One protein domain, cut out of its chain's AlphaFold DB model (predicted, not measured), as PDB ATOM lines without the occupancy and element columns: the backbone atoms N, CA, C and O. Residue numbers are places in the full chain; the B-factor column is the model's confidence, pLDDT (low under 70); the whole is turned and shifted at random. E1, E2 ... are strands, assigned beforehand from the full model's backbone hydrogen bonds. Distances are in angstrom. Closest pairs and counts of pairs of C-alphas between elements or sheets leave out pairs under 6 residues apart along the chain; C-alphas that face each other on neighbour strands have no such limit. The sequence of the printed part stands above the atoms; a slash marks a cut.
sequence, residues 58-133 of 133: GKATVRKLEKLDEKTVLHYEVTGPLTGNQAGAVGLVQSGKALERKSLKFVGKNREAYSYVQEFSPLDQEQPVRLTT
ATOM      1  N   GLY A  58     -21.497 -29.769  23.264       59.06
ATOM      2  CA  GLY A  58     -22.301 -30.347  24.353       59.06
ATOM      3  C   GLY A  58     -23.174 -31.543  23.916       59.06
ATOM      4  O   GLY A  58     -22.884 -32.228  22.934       59.06
ATOM      5  N   LYS A  59     -24.243 -31.819  24.668       69.25
ATOM      6  CA  LYS A  59     -25.245 -32.848  24.349       69.25
ATOM      7  C   LYS A  59     -26.525 -32.185  23.856       69.25
ATOM      8  O   LYS A  59     -27.058 -31.326  24.561       69.25
ATOM      9  N   ALA A  60     -27.027 -32.599  22.692       73.50
ATOM     10  CA  ALA A  60     -28.306 -32.140  22.161       73.50
ATOM     11  C   ALA A  60     -29.406 -33.171  22.458       73.50
ATOM     12  O   ALA A  60     -29.313 -34.337  22.074       73.50
ATOM     13  N   THR A  61     -30.465 -32.737  23.135       75.62
ATOM     14  CA  THR A  61     -31.648 -33.545  23.443       75.62
ATOM     15  C   THR A  61     -32.821 -33.032  22.626       75.62
ATOM     16  O   THR A  61     -33.290 -31.914  22.846       75.62
ATOM     17  N   VAL A  62     -33.318 -33.838  21.687       78.56
ATOM     18  CA  VAL A  62     -34.519 -33.466  20.935       78.56
ATOM     19  C   VAL A  62     -35.745 -33.633  21.819       78.56
ATOM     20  O   VAL A  62     -36.013 -34.710  22.346       78.56
ATOM     21  N   ARG A  63     -36.500 -32.547  21.976       80.62
ATOM     22  CA  ARG A  63     -37.742 -32.510  22.753       80.62
ATOM     23  C   ARG A  63     -38.959 -32.774  21.883       80.62
ATOM     24  O   ARG A  63     -39.897 -33.424  22.335       80.62
ATOM     25  N   LYS A  64     -38.957 -32.260  20.652       82.00
ATOM     26  CA  LYS A  64     -40.088 -32.388  19.730       82.00
ATOM     27  C   LYS A  64     -39.623 -32.293  18.283       82.00
ATOM     28  O   LYS A  64     -38.782 -31.459  17.959       82.00
ATOM     29  N   LEU A  65     -40.224 -33.098  17.418       80.69
ATOM     30  CA  LEU A  65     -40.130 -32.966  15.968       80.69
ATOM     31  C   LEU A  65     -41.547 -32.829  15.407       80.69
ATOM     32  O   LEU A  65     -42.373 -33.723  15.581       80.69
ATOM     33  N   GLU A  66     -41.835 -31.713  14.751       80.69
ATOM     34  CA  GLU A  66     -43.124 -31.436  14.117       80.69
ATOM     35  C   GLU A  66     -42.963 -31.516  12.605       80.69
ATOM     36  O   GLU A  66     -42.146 -30.803  12.024       80.69
ATOM     37  N   LYS A  67     -43.748 -32.383  11.967       78.56
ATOM     38  CA  LYS A  67     -43.858 -32.454  10.510       78.56
ATOM     39  C   LYS A  67     -45.103 -31.667  10.107       78.56
ATOM     40  O   LYS A  67     -46.209 -32.072  10.455       78.56
ATOM     41  N   LEU A  68     -44.910 -30.537   9.441       80.62
ATOM     42  CA  LEU A  68     -45.968 -29.720   8.851       80.62
ATOM     43  C   LEU A  68     -45.898 -29.867   7.327       80.62
ATOM     44  O   LEU A  68     -44.853 -30.236   6.793       80.62
ATOM     45  N   ASP A  69     -46.988 -29.552   6.631       76.44
ATOM     46  CA  ASP A  69     -47.081 -29.744   5.176       76.44
ATOM     47  C   ASP A  69     -45.982 -28.983   4.414       76.44
ATOM     48  O   ASP A  69     -45.409 -29.487   3.453       76.44
ATOM     49  N   GLU A  70     -45.629 -27.788   4.894       83.62
ATOM     50  CA  GLU A  70     -44.657 -26.907   4.236       83.62
ATOM     51  C   GLU A  70     -43.282 -26.879   4.913       83.62
ATOM     52  O   GLU A  70     -42.347 -26.281   4.381       83.62
ATOM     53  N   LYS A  71     -43.137 -27.472   6.106       84.00
ATOM     54  CA  LYS A  71     -41.884 -27.409   6.871       84.00
ATOM     55  C   LYS A  71     -41.785 -28.458   7.965       84.00
ATOM     56  O   LYS A  71     -42.773 -28.988   8.456       84.00
ATOM     57  N   THR A  72     -40.567 -28.667   8.433       84.69
ATOM     58  CA  THR A  72     -40.290 -29.465   9.625       84.69
ATOM     59  C   THR A  72     -39.755 -28.566  10.726       84.69
ATOM     60  O   THR A  72     -38.848 -27.777  10.478       84.69
ATOM     61  N   VAL A  73     -40.280 -28.689  11.943       86.44
ATOM     62  CA  VAL A  73     -39.838 -27.908  13.104       86.44
ATOM     63  C   VAL A  73     -39.218 -28.835  14.143       86.44
ATOM     64  O   VAL A  73     -39.862 -29.753  14.644       86.44
ATOM     65  N   LEU A  74     -37.958 -28.593  14.479       84.69
ATOM     66  CA  LEU A  74     -37.203 -29.322  15.488       84.69
ATOM     67  C   LEU A  74     -37.046 -28.455  16.737       84.69
ATOM     68  O   LEU A  74     -36.468 -27.372  16.677       84.69
ATOM     69  N   HIS A  75     -37.505 -28.963  17.876       85.69
ATOM     70  CA  HIS A  75     -37.296 -28.370  19.194       85.69
ATOM     71  C   HIS A  75     -36.267 -29.207  19.933       85.69
ATOM     72  O   HIS A  75     -36.484 -30.402  20.158       85.69
ATOM     73  N   TYR A  76     -35.158 -28.596  20.328       78.88
ATOM     74  CA  TYR A  76     -34.091 -29.299  21.028       78.88
ATOM     75  C   TYR A  76     -33.448 -28.423  22.093       78.88
ATOM     76  O   TYR A  76     -33.509 -27.194  22.053       78.88
ATOM     77  N   GLU A  77     -32.838 -29.081  23.065       79.00
ATOM     78  CA  GLU A  77     -32.064 -28.446  24.120       79.00
ATOM     79  C   GLU A  77     -30.614 -28.875  24.009       79.00
ATOM     80  O   GLU A  77     -30.331 -30.048  23.780       79.00
ATOM     81  N   VAL A  78     -29.696 -27.937  24.196       75.62
ATOM     82  CA  VAL A  78     -28.263 -28.214  24.245       75.62
ATOM     83  C   VAL A  78     -27.758 -27.946  25.652       75.62
ATOM     84  O   VAL A  78     -27.915 -26.843  26.172       75.62
ATOM     85  N   THR A  79     -27.140 -28.954  26.258       71.94
ATOM     86  CA  THR A  79     -26.473 -28.858  27.563       71.94
ATOM     87  C   THR A  79     -24.971 -29.014  27.378       71.94
ATOM     88  O   THR A  79     -24.525 -30.011  26.807       71.94
ATOM     89  N   GLY A  80     -24.171 -28.066  27.860       67.00
ATOM     90  CA  GLY A  80     -22.713 -28.143  27.758       67.00
ATOM     91  C   GLY A  80     -22.006 -26.879  28.251       67.00
ATOM     92  O   GLY A  80     -22.669 -25.886  28.545       67.00
ATOM     93  N   PRO A  81     -20.662 -26.890  28.315       57.62
ATOM     94  CA  PRO A  81     -19.859 -25.809  28.898       57.62
ATOM     95  C   PRO A  81     -19.854 -24.499  28.084       57.62
ATOM     96  O   PRO A  81     -19.161 -23.554  28.450       57.62
ATOM     97  N   LEU A  82     -20.596 -24.423  26.975       59.66
ATOM     98  CA  LEU A  82     -20.549 -23.302  26.036       59.66
ATOM     99  C   LEU A  82     -21.675 -22.280  26.271       59.66
ATOM    100  O   LEU A  82     -22.758 -22.589  26.772       59.66
ATOM    101  N   THR A  83     -21.417 -21.030  25.884       53.00
ATOM    102  CA  THR A  83     -22.416 -19.957  25.809       53.00
ATOM    103  C   THR A  83     -23.328 -20.179  24.597       53.00
ATOM    104  O   THR A  83     -22.878 -20.646  23.552       53.00
ATOM    105  N   GLY A  84     -24.619 -19.856  24.720       48.28
ATOM    106  CA  GLY A  84     -25.699 -20.209  23.775       48.28
ATOM    107  C   GLY A  84     -25.571 -19.757  22.309       48.28
ATOM    108  O   GLY A  84     -26.503 -19.950  21.538       48.28
ATOM    109  N   ASN A  85     -24.444 -19.185  21.889       48.62
ATOM    110  CA  ASN A  85     -24.145 -18.909  20.482       48.62
ATOM    111  C   ASN A  85     -23.241 -19.965  19.824       48.62
ATOM    112  O   ASN A  85     -23.071 -19.930  18.611       48.62
ATOM    113  N   GLN A  86     -22.666 -20.899  20.592       52.91
ATOM    114  CA  GLN A  86     -21.806 -21.967  20.060       52.91
ATOM    115  C   GLN A  86     -22.473 -23.345  20.056       52.91
ATOM    116  O   GLN A  86     -21.918 -24.278  19.485       52.91
ATOM    117  N   ALA A  87     -23.663 -23.466  20.653       54.72
ATOM    118  CA  ALA A  87     -24.519 -24.643  20.589       54.72
ATOM    119  C   ALA A  87     -25.131 -24.761  19.179       54.72
ATOM    120  O   ALA A  87     -26.263 -24.353  18.925       54.72
ATOM    121  N   GLY A  88     -24.290 -25.204  18.245       57.78
ATOM    122  CA  GLY A  88     -24.529 -25.313  16.817       57.78
ATOM    123  C   GLY A  88     -25.819 -26.033  16.444       57.78
ATOM    124  O   GLY A  88     -26.404 -26.814  17.195       57.78
ATOM    125  N   ALA A  89     -26.276 -25.697  15.249       66.69
ATOM    126  CA  ALA A  89     -27.471 -26.249  14.647       66.69
ATOM    127  C   ALA A  89     -27.425 -27.775  14.589       66.69
ATOM    128  O   ALA A  89     -26.423 -28.349  14.175       66.69
ATOM    129  N   VAL A  90     -28.539 -28.415  14.930       74.12
ATOM    130  CA  VAL A  90     -28.716 -29.846  14.676       74.12
ATOM    131  C   VAL A  90     -29.022 -30.014  13.191       74.12
ATOM    132  O   VAL A  90     -29.832 -29.279  12.638       74.12
ATOM    133  N   GLY A  91     -28.375 -30.950  12.509       75.62
ATOM    134  CA  GLY A  91     -28.723 -31.342  11.148       75.62
ATOM    135  C   GLY A  91     -29.821 -32.405  11.136       75.62
ATOM    136  O   GLY A  91     -29.859 -33.288  11.994       75.62
ATOM    137  N   LEU A  92     -30.706 -32.341  10.142       75.12
ATOM    138  CA  LEU A  92     -31.596 -33.448   9.789       75.12
ATOM    139  C   LEU A  92     -31.099 -34.063   8.486       75.12
ATOM    140  O   LEU A  92     -30.796 -33.341   7.543       75.12
ATOM    141  N   VAL A  93     -31.031 -35.389   8.419       71.56
ATOM    142  CA  VAL A  93     -30.668 -36.142   7.216       71.56
ATOM    143  C   VAL A  93     -31.786 -37.121   6.889       71.56
ATOM    144  O   VAL A  93     -32.170 -37.929   7.732       71.56
ATOM    145  N   GLN A  94     -32.280 -37.087   5.656       73.00
ATOM    146  CA  GLN A  94     -33.275 -38.020   5.132       73.00
ATOM    147  C   GLN A  94     -32.726 -38.661   3.856       73.00
ATOM    148  O   GLN A  94     -32.229 -37.968   2.969       73.00
ATOM    149  N   SER A  95     -32.732 -39.995   3.796       74.00
ATOM    150  CA  SER A  95     -32.199 -40.771   2.659       74.00
ATOM    151  C   SER A  95     -30.785 -40.370   2.219       74.00
ATOM    152  O   SER A  95     -30.479 -40.253   1.036       74.00
ATOM    153  N   GLY A  96     -29.910 -40.122   3.198       71.69
ATOM    154  CA  GLY A  96     -28.519 -39.730   2.956       71.69
ATOM    155  C   GLY A  96     -28.324 -38.274   2.525       71.69
ATOM    156  O   GLY A  96     -27.187 -37.863   2.321       71.69
ATOM    157  N   LYS A  97     -29.395 -37.476   2.424       74.31
ATOM    158  CA  LYS A  97     -29.332 -36.046   2.102       74.31
ATOM    159  C   LYS A  97     -29.605 -35.201   3.338       74.31
ATOM    160  O   LYS A  97     -30.588 -35.429   4.041       74.31
ATOM    161  N   ALA A  98     -28.747 -34.218   3.591       77.94
ATOM    162  CA  ALA A  98     -29.008 -33.209   4.607       77.94
ATOM    163  C   ALA A  98     -30.195 -32.338   4.177       77.94
ATOM    164  O   ALA A  98     -30.236 -31.849   3.048       77.94
ATOM    165  N   LEU A  99     -31.159 -32.156   5.074       80.88
ATOM    166  CA  LEU A  99     -32.246 -31.215   4.877       80.88
ATOM    167  C   LEU A  99     -31.722 -29.788   4.976       80.88
ATOM    168  O   LEU A  99     -30.919 -29.445   5.847       80.88
ATOM    169  N   GLU A 100     -32.259 -28.939   4.110       84.62
ATOM    170  CA  GLU A 100     -32.000 -27.512   4.145       84.62
ATOM    171  C   GLU A 100     -32.591 -26.906   5.425       84.62
ATOM    172  O   GLU A 100     -33.802 -26.961   5.664       84.62
ATOM    173  N   ARG A 101     -31.727 -26.312   6.251       86.62
ATOM    174  CA  ARG A 101     -32.132 -25.518   7.410       86.62
ATOM    175  C   ARG A 101     -32.638 -24.156   6.938       86.62
ATOM    176  O   ARG A 101     -31.861 -23.366   6.409       86.62
ATOM    177  N   LYS A 102     -33.904 -23.859   7.219       86.62
ATOM    178  CA  LYS A 102     -34.554 -22.579   6.908       86.62
ATOM    179  C   LYS A 102     -34.301 -21.519   7.976       86.62
ATOM    180  O   LYS A 102     -34.048 -20.366   7.643       86.62
ATOM    181  N   SER A 103     -34.331 -21.890   9.254       84.81
ATOM    182  CA  SER A 103     -34.095 -20.942  10.347       84.81
ATOM    183  C   SER A 103     -33.587 -21.640  11.605       84.81
ATOM    184  O   SER A 103     -33.830 -22.827  11.803       84.81
ATOM    185  N   LEU A 104     -32.865 -20.900  12.448       84.56
ATOM    186  CA  LEU A 104     -32.469 -21.304  13.796       84.56
ATOM    187  C   LEU A 104     -32.826 -20.166  14.747       84.56
ATOM    188  O   LEU A 104     -32.376 -19.036  14.561       84.56
ATOM    189  N   LYS A 105     -33.613 -20.470  15.774       84.06
ATOM    190  CA  LYS A 105     -34.057 -19.508  16.773       84.06
ATOM    191  C   LYS A 105     -33.690 -19.993  18.164       84.06
ATOM    192  O   LYS A 105     -34.105 -21.069  18.586       84.06
ATOM    193  N   PHE A 106     -32.949 -19.164  18.890       79.88
ATOM    194  CA  PHE A 106     -32.775 -19.334  20.325       79.88
ATOM    195  C   PHE A 106     -34.079 -18.978  21.040       79.88
ATOM    196  O   PHE A 106     -34.662 -17.917  20.808       79.88
ATOM    197  N   VAL A 107     -34.545 -19.888  21.884       81.56
ATOM    198  CA  VAL A 107     -35.832 -19.780  22.575       81.56
ATOM    199  C   VAL A 107     -35.654 -19.325  24.015       81.56
ATOM    200  O   VAL A 107     -36.470 -18.563  24.530       81.56
ATOM    201  N   GLY A 108     -34.588 -19.769  24.671       76.19
ATOM    202  CA  GLY A 108     -34.332 -19.414  26.055       76.19
ATOM    203  C   GLY A 108     -33.268 -20.292  26.685       76.19
ATOM    204  O   GLY A 108     -32.836 -21.296  26.121       76.19
ATOM    205  N   LYS A 109     -32.835 -19.890  27.875       77.62
ATOM    206  CA  LYS A 109     -31.899 -20.647  28.701       77.62
ATOM    207  C   LYS A 109     -32.613 -21.056  29.980       77.62
ATOM    208  O   LYS A 109     -33.166 -20.199  30.668       77.62
ATOM    209  N   ASN A 110     -32.556 -22.338  30.311       73.19
ATOM    210  CA  ASN A 110     -33.007 -22.857  31.591       73.19
ATOM    211  C   ASN A 110     -31.838 -23.547  32.296       73.19
ATOM    212  O   ASN A 110     -31.401 -24.620  31.884       73.19
ATOM    213  N   ARG A 111     -31.327 -22.922  33.365       77.56
ATOM    214  CA  ARG A 111     -30.106 -23.346  34.070       77.56
ATOM    215  C   ARG A 111     -28.926 -23.497  33.101       77.56
ATOM    216  O   ARG A 111     -28.412 -22.494  32.619       77.56
ATOM    217  N   GLU A 112     -28.524 -24.726  32.803       74.00
ATOM    218  CA  GLU A 112     -27.397 -25.069  31.927       74.00
ATOM    219  C   GLU A 112     -27.842 -25.558  30.538       74.00
ATOM    220  O   GLU A 112     -27.004 -25.884  29.700       74.00
ATOM    221  N   ALA A 113     -29.154 -25.594  30.276       75.62
ATOM    222  CA  ALA A 113     -29.724 -25.979  28.992       75.62
ATOM    223  C   ALA A 113     -30.105 -24.745  28.164       75.62
ATOM    224  O   ALA A 113     -30.791 -23.839  28.647       75.62
ATOM    225  N   TYR A 114     -29.696 -24.728  26.899       77.31
ATOM    226  CA  TYR A 114     -30.106 -23.741  25.905       77.31
ATOM    227  C   TYR A 114     -31.134 -24.370  24.967       77.31
ATOM    228  O   TYR A 114     -30.850 -25.383  24.334       77.31
ATOM    229  N   SER A 115     -32.320 -23.783  24.879       81.69
ATOM    230  CA  SER A 115     -33.416 -24.276  24.047       81.69
ATOM    231  C   SER A 115     -33.409 -23.590  22.684       81.69
ATOM    232  O   SER A 115     -33.311 -22.360  22.594       81.69
ATOM    233  N   TYR A 116     -33.586 -24.378  21.628       81.75
ATOM    234  CA  TYR A 116     -33.632 -23.914  20.249       81.75
ATOM    235  C   TYR A 116     -34.830 -24.489  19.510       81.75
ATOM    236  O   TYR A 116     -35.278 -25.610  19.763       81.75
ATOM    237  N   VAL A 117     -35.299 -23.703  18.548       85.00
ATOM    238  CA  VAL A 117     -36.234 -24.124  17.514       85.00
ATOM    239  C   VAL A 117     -35.546 -23.954  16.174       85.00
ATOM    240  O   VAL A 117     -35.037 -22.876  15.866       85.00
ATOM    241  N   GLN A 118     -35.525 -25.018  15.385       86.31
ATOM    242  CA  GLN A 118     -34.928 -25.023  14.064       86.31
ATOM    243  C   GLN A 118     -35.947 -25.491  13.037       86.31
ATOM    244  O   GLN A 118     -36.594 -26.519  13.218       86.31
ATOM    245  N   GLU A 119     -36.085 -24.733  11.957       89.06
ATOM    246  CA  GLU A 119     -36.976 -25.083  10.860       89.06
ATOM    247  C   GLU A 119     -36.177 -25.633   9.685       89.06
ATOM    248  O   GLU A 119     -35.079 -25.162   9.370       89.06
ATOM    249  N   PHE A 120     -36.760 -26.614   9.014       88.06
ATOM    250  CA  PHE A 120     -36.232 -27.248   7.821       88.06
ATOM    251  C   PHE A 120     -37.319 -27.355   6.764       88.06
ATOM    252  O   PHE A 120     -38.510 -27.209   7.057       88.06
ATOM    253  N   SER A 121     -36.904 -27.685   5.547       87.12
ATOM    254  CA  SER A 121     -37.808 -28.164   4.501       87.12
ATOM    255  C   SER A 121     -38.700 -29.324   4.998       87.12
ATOM    256  O   SER A 121     -38.349 -30.023   5.961       87.12
ATOM    257  N   PRO A 122     -39.885 -29.522   4.394       84.31
ATOM    258  CA  PRO A 122     -40.796 -30.587   4.798       84.31
ATOM    259  C   PRO A 122     -40.131 -31.955   4.613       84.31
ATOM    260  O   PRO A 122     -39.403 -32.188   3.648       84.31
ATOM    261  N   LEU A 123     -40.349 -32.842   5.584       78.38
ATOM    262  CA  LEU A 123     -39.874 -34.220   5.539       78.38
ATOM    263  C   LEU A 123     -40.834 -35.080   4.725       78.38
ATOM    264  O   LEU A 123     -42.046 -35.013   4.925       78.38
ATOM    265  N   ASP A 124     -40.279 -35.981   3.922       74.75
ATOM    266  CA  ASP A 124     -41.049 -37.091   3.371       74.75
ATOM    267  C   ASP A 124     -41.507 -38.001   4.530       74.75
ATOM    268  O   ASP A 124     -40.706 -38.399   5.384       74.75
ATOM    269  N   GLN A 125     -42.807 -38.275   4.635       67.75
ATOM    270  CA  GLN A 125     -43.358 -39.040   5.757       67.75
ATOM    271  C   GLN A 125     -42.989 -40.525   5.700       67.75
ATOM    272  O   GLN A 125     -42.985 -41.171   6.748       67.75
ATOM    273  N   GLU A 126     -42.626 -41.035   4.524       68.38
ATOM    274  CA  GLU A 126     -42.357 -42.455   4.284       68.38
ATOM    275  C   GLU A 126     -40.880 -42.822   4.482       68.38
ATOM    276  O   GLU A 126     -40.522 -43.998   4.537       68.38
ATOM    277  N   GLN A 127     -40.004 -41.824   4.632       61.66
ATOM    278  CA  GLN A 127     -38.561 -42.036   4.681       61.66
ATOM    279  C   GLN A 127     -37.981 -41.850   6.091       61.66
ATOM    280  O   GLN A 127     -38.338 -40.902   6.802       61.66
ATOM    281  N   PRO A 128     -37.018 -42.700   6.500       68.88
ATOM    282  CA  PRO A 128     -36.374 -42.583   7.798       68.88
ATOM    283  C   PRO A 128     -35.542 -41.300   7.892       68.88
ATOM    284  O   PRO A 128     -34.879 -40.882   6.940       68.88
ATOM    285  N   VAL A 129     -35.534 -40.708   9.086       68.56
ATOM    286  CA  VAL A 129     -34.811 -39.466   9.389       68.56
ATOM    287  C   VAL A 129     -33.724 -39.746  10.413       68.56
ATOM    288  O   VAL A 129     -33.930 -40.488  11.376       68.56
ATOM    289  N   ARG A 130     -32.554 -39.150  10.205       68.31
ATOM    290  CA  ARG A 130     -31.411 -39.200  11.114       68.31
ATOM    291  C   ARG A 130     -31.059 -37.794  11.574       68.31
ATOM    292  O   ARG A 130     -31.142 -36.844  10.803       68.31
ATOM    293  N   LEU A 131     -30.662 -37.685  12.833       70.19
ATOM    294  CA  LEU A 131     -30.147 -36.451  13.413       70.19
ATOM    295  C   LEU A 131     -28.622 -36.444  13.290       70.19
ATOM    296  O   LEU A 131     -27.993 -37.487  13.482       70.19
ATOM    297  N   THR A 132     -28.040 -35.287  12.995       69.44
ATOM    298  CA  THR A 132     -26.586 -35.082  12.951       69.44
ATOM    299  C   THR A 132     -26.211 -33.820  13.723       69.44
ATOM    300  O   THR A 132     -27.037 -32.928  13.892       69.44
ATOM    301  N   THR A 133     -24.970 -33.730  14.185       63.34
ATOM    302  CA  THR A 133     -24.410 -32.589  14.934       63.34
ATOM    303  C   THR A 133     -23.053 -32.227  14.374       63.34
ATOM    304  O   THR A 133     -22.326 -33.196  14.052       63.34
TER     305      THR A 133
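Overview. This is residues 58 to 133 of the 133 residues of an uncharacterized protein of Paenibacillus sp. A3 (UniProt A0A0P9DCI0). What shape is this? A twisted wall of four antiparallel strands, in the order E1 E2 E5 E4, has the small antiparallel sheet E3 E6 and the link E2 to E3 on one face. What is printed? The printed part has 76 residues, no named helix and six strands, E1 to E6 in order: all strand. It is compact, radius of gyration of the C-alphas 12.4 A, spanning 37 by 21 by 17 A.

Arrangement. How do the strands pair? E1, residues 59 to 67, and E2, residues 72 to 79, form a hairpin, N 61 and O 77 being 2.8 A apart. E5, residues 113 to 120, is antiparallel to E2, with N 74 and O 118 at 2.8 A, and forms a hairpin with E4, residues 101 to 110, with N 105 and O 117 at 2.8 A. And the small sheet? E3, residues 91 to 94, and E6, residues 129 to 132, have N 93 and O 130 at 2.8 A; E1 is apart from both.

Along the chain. How long is E4? It spans 24.3 A. Where are the ends? C-alpha 59 is at (-25.245, -32.848, 24.349), C-alpha 132 at (-26.586, -35.082, 12.951).

Size, cuts and confidence. Is it continuous? The printed part has no cut; the link E2 to E3 is long. Where is pLDDT under 70? At residues 58 to 59, 80 to 89, 125 to 130 and 132 to 133.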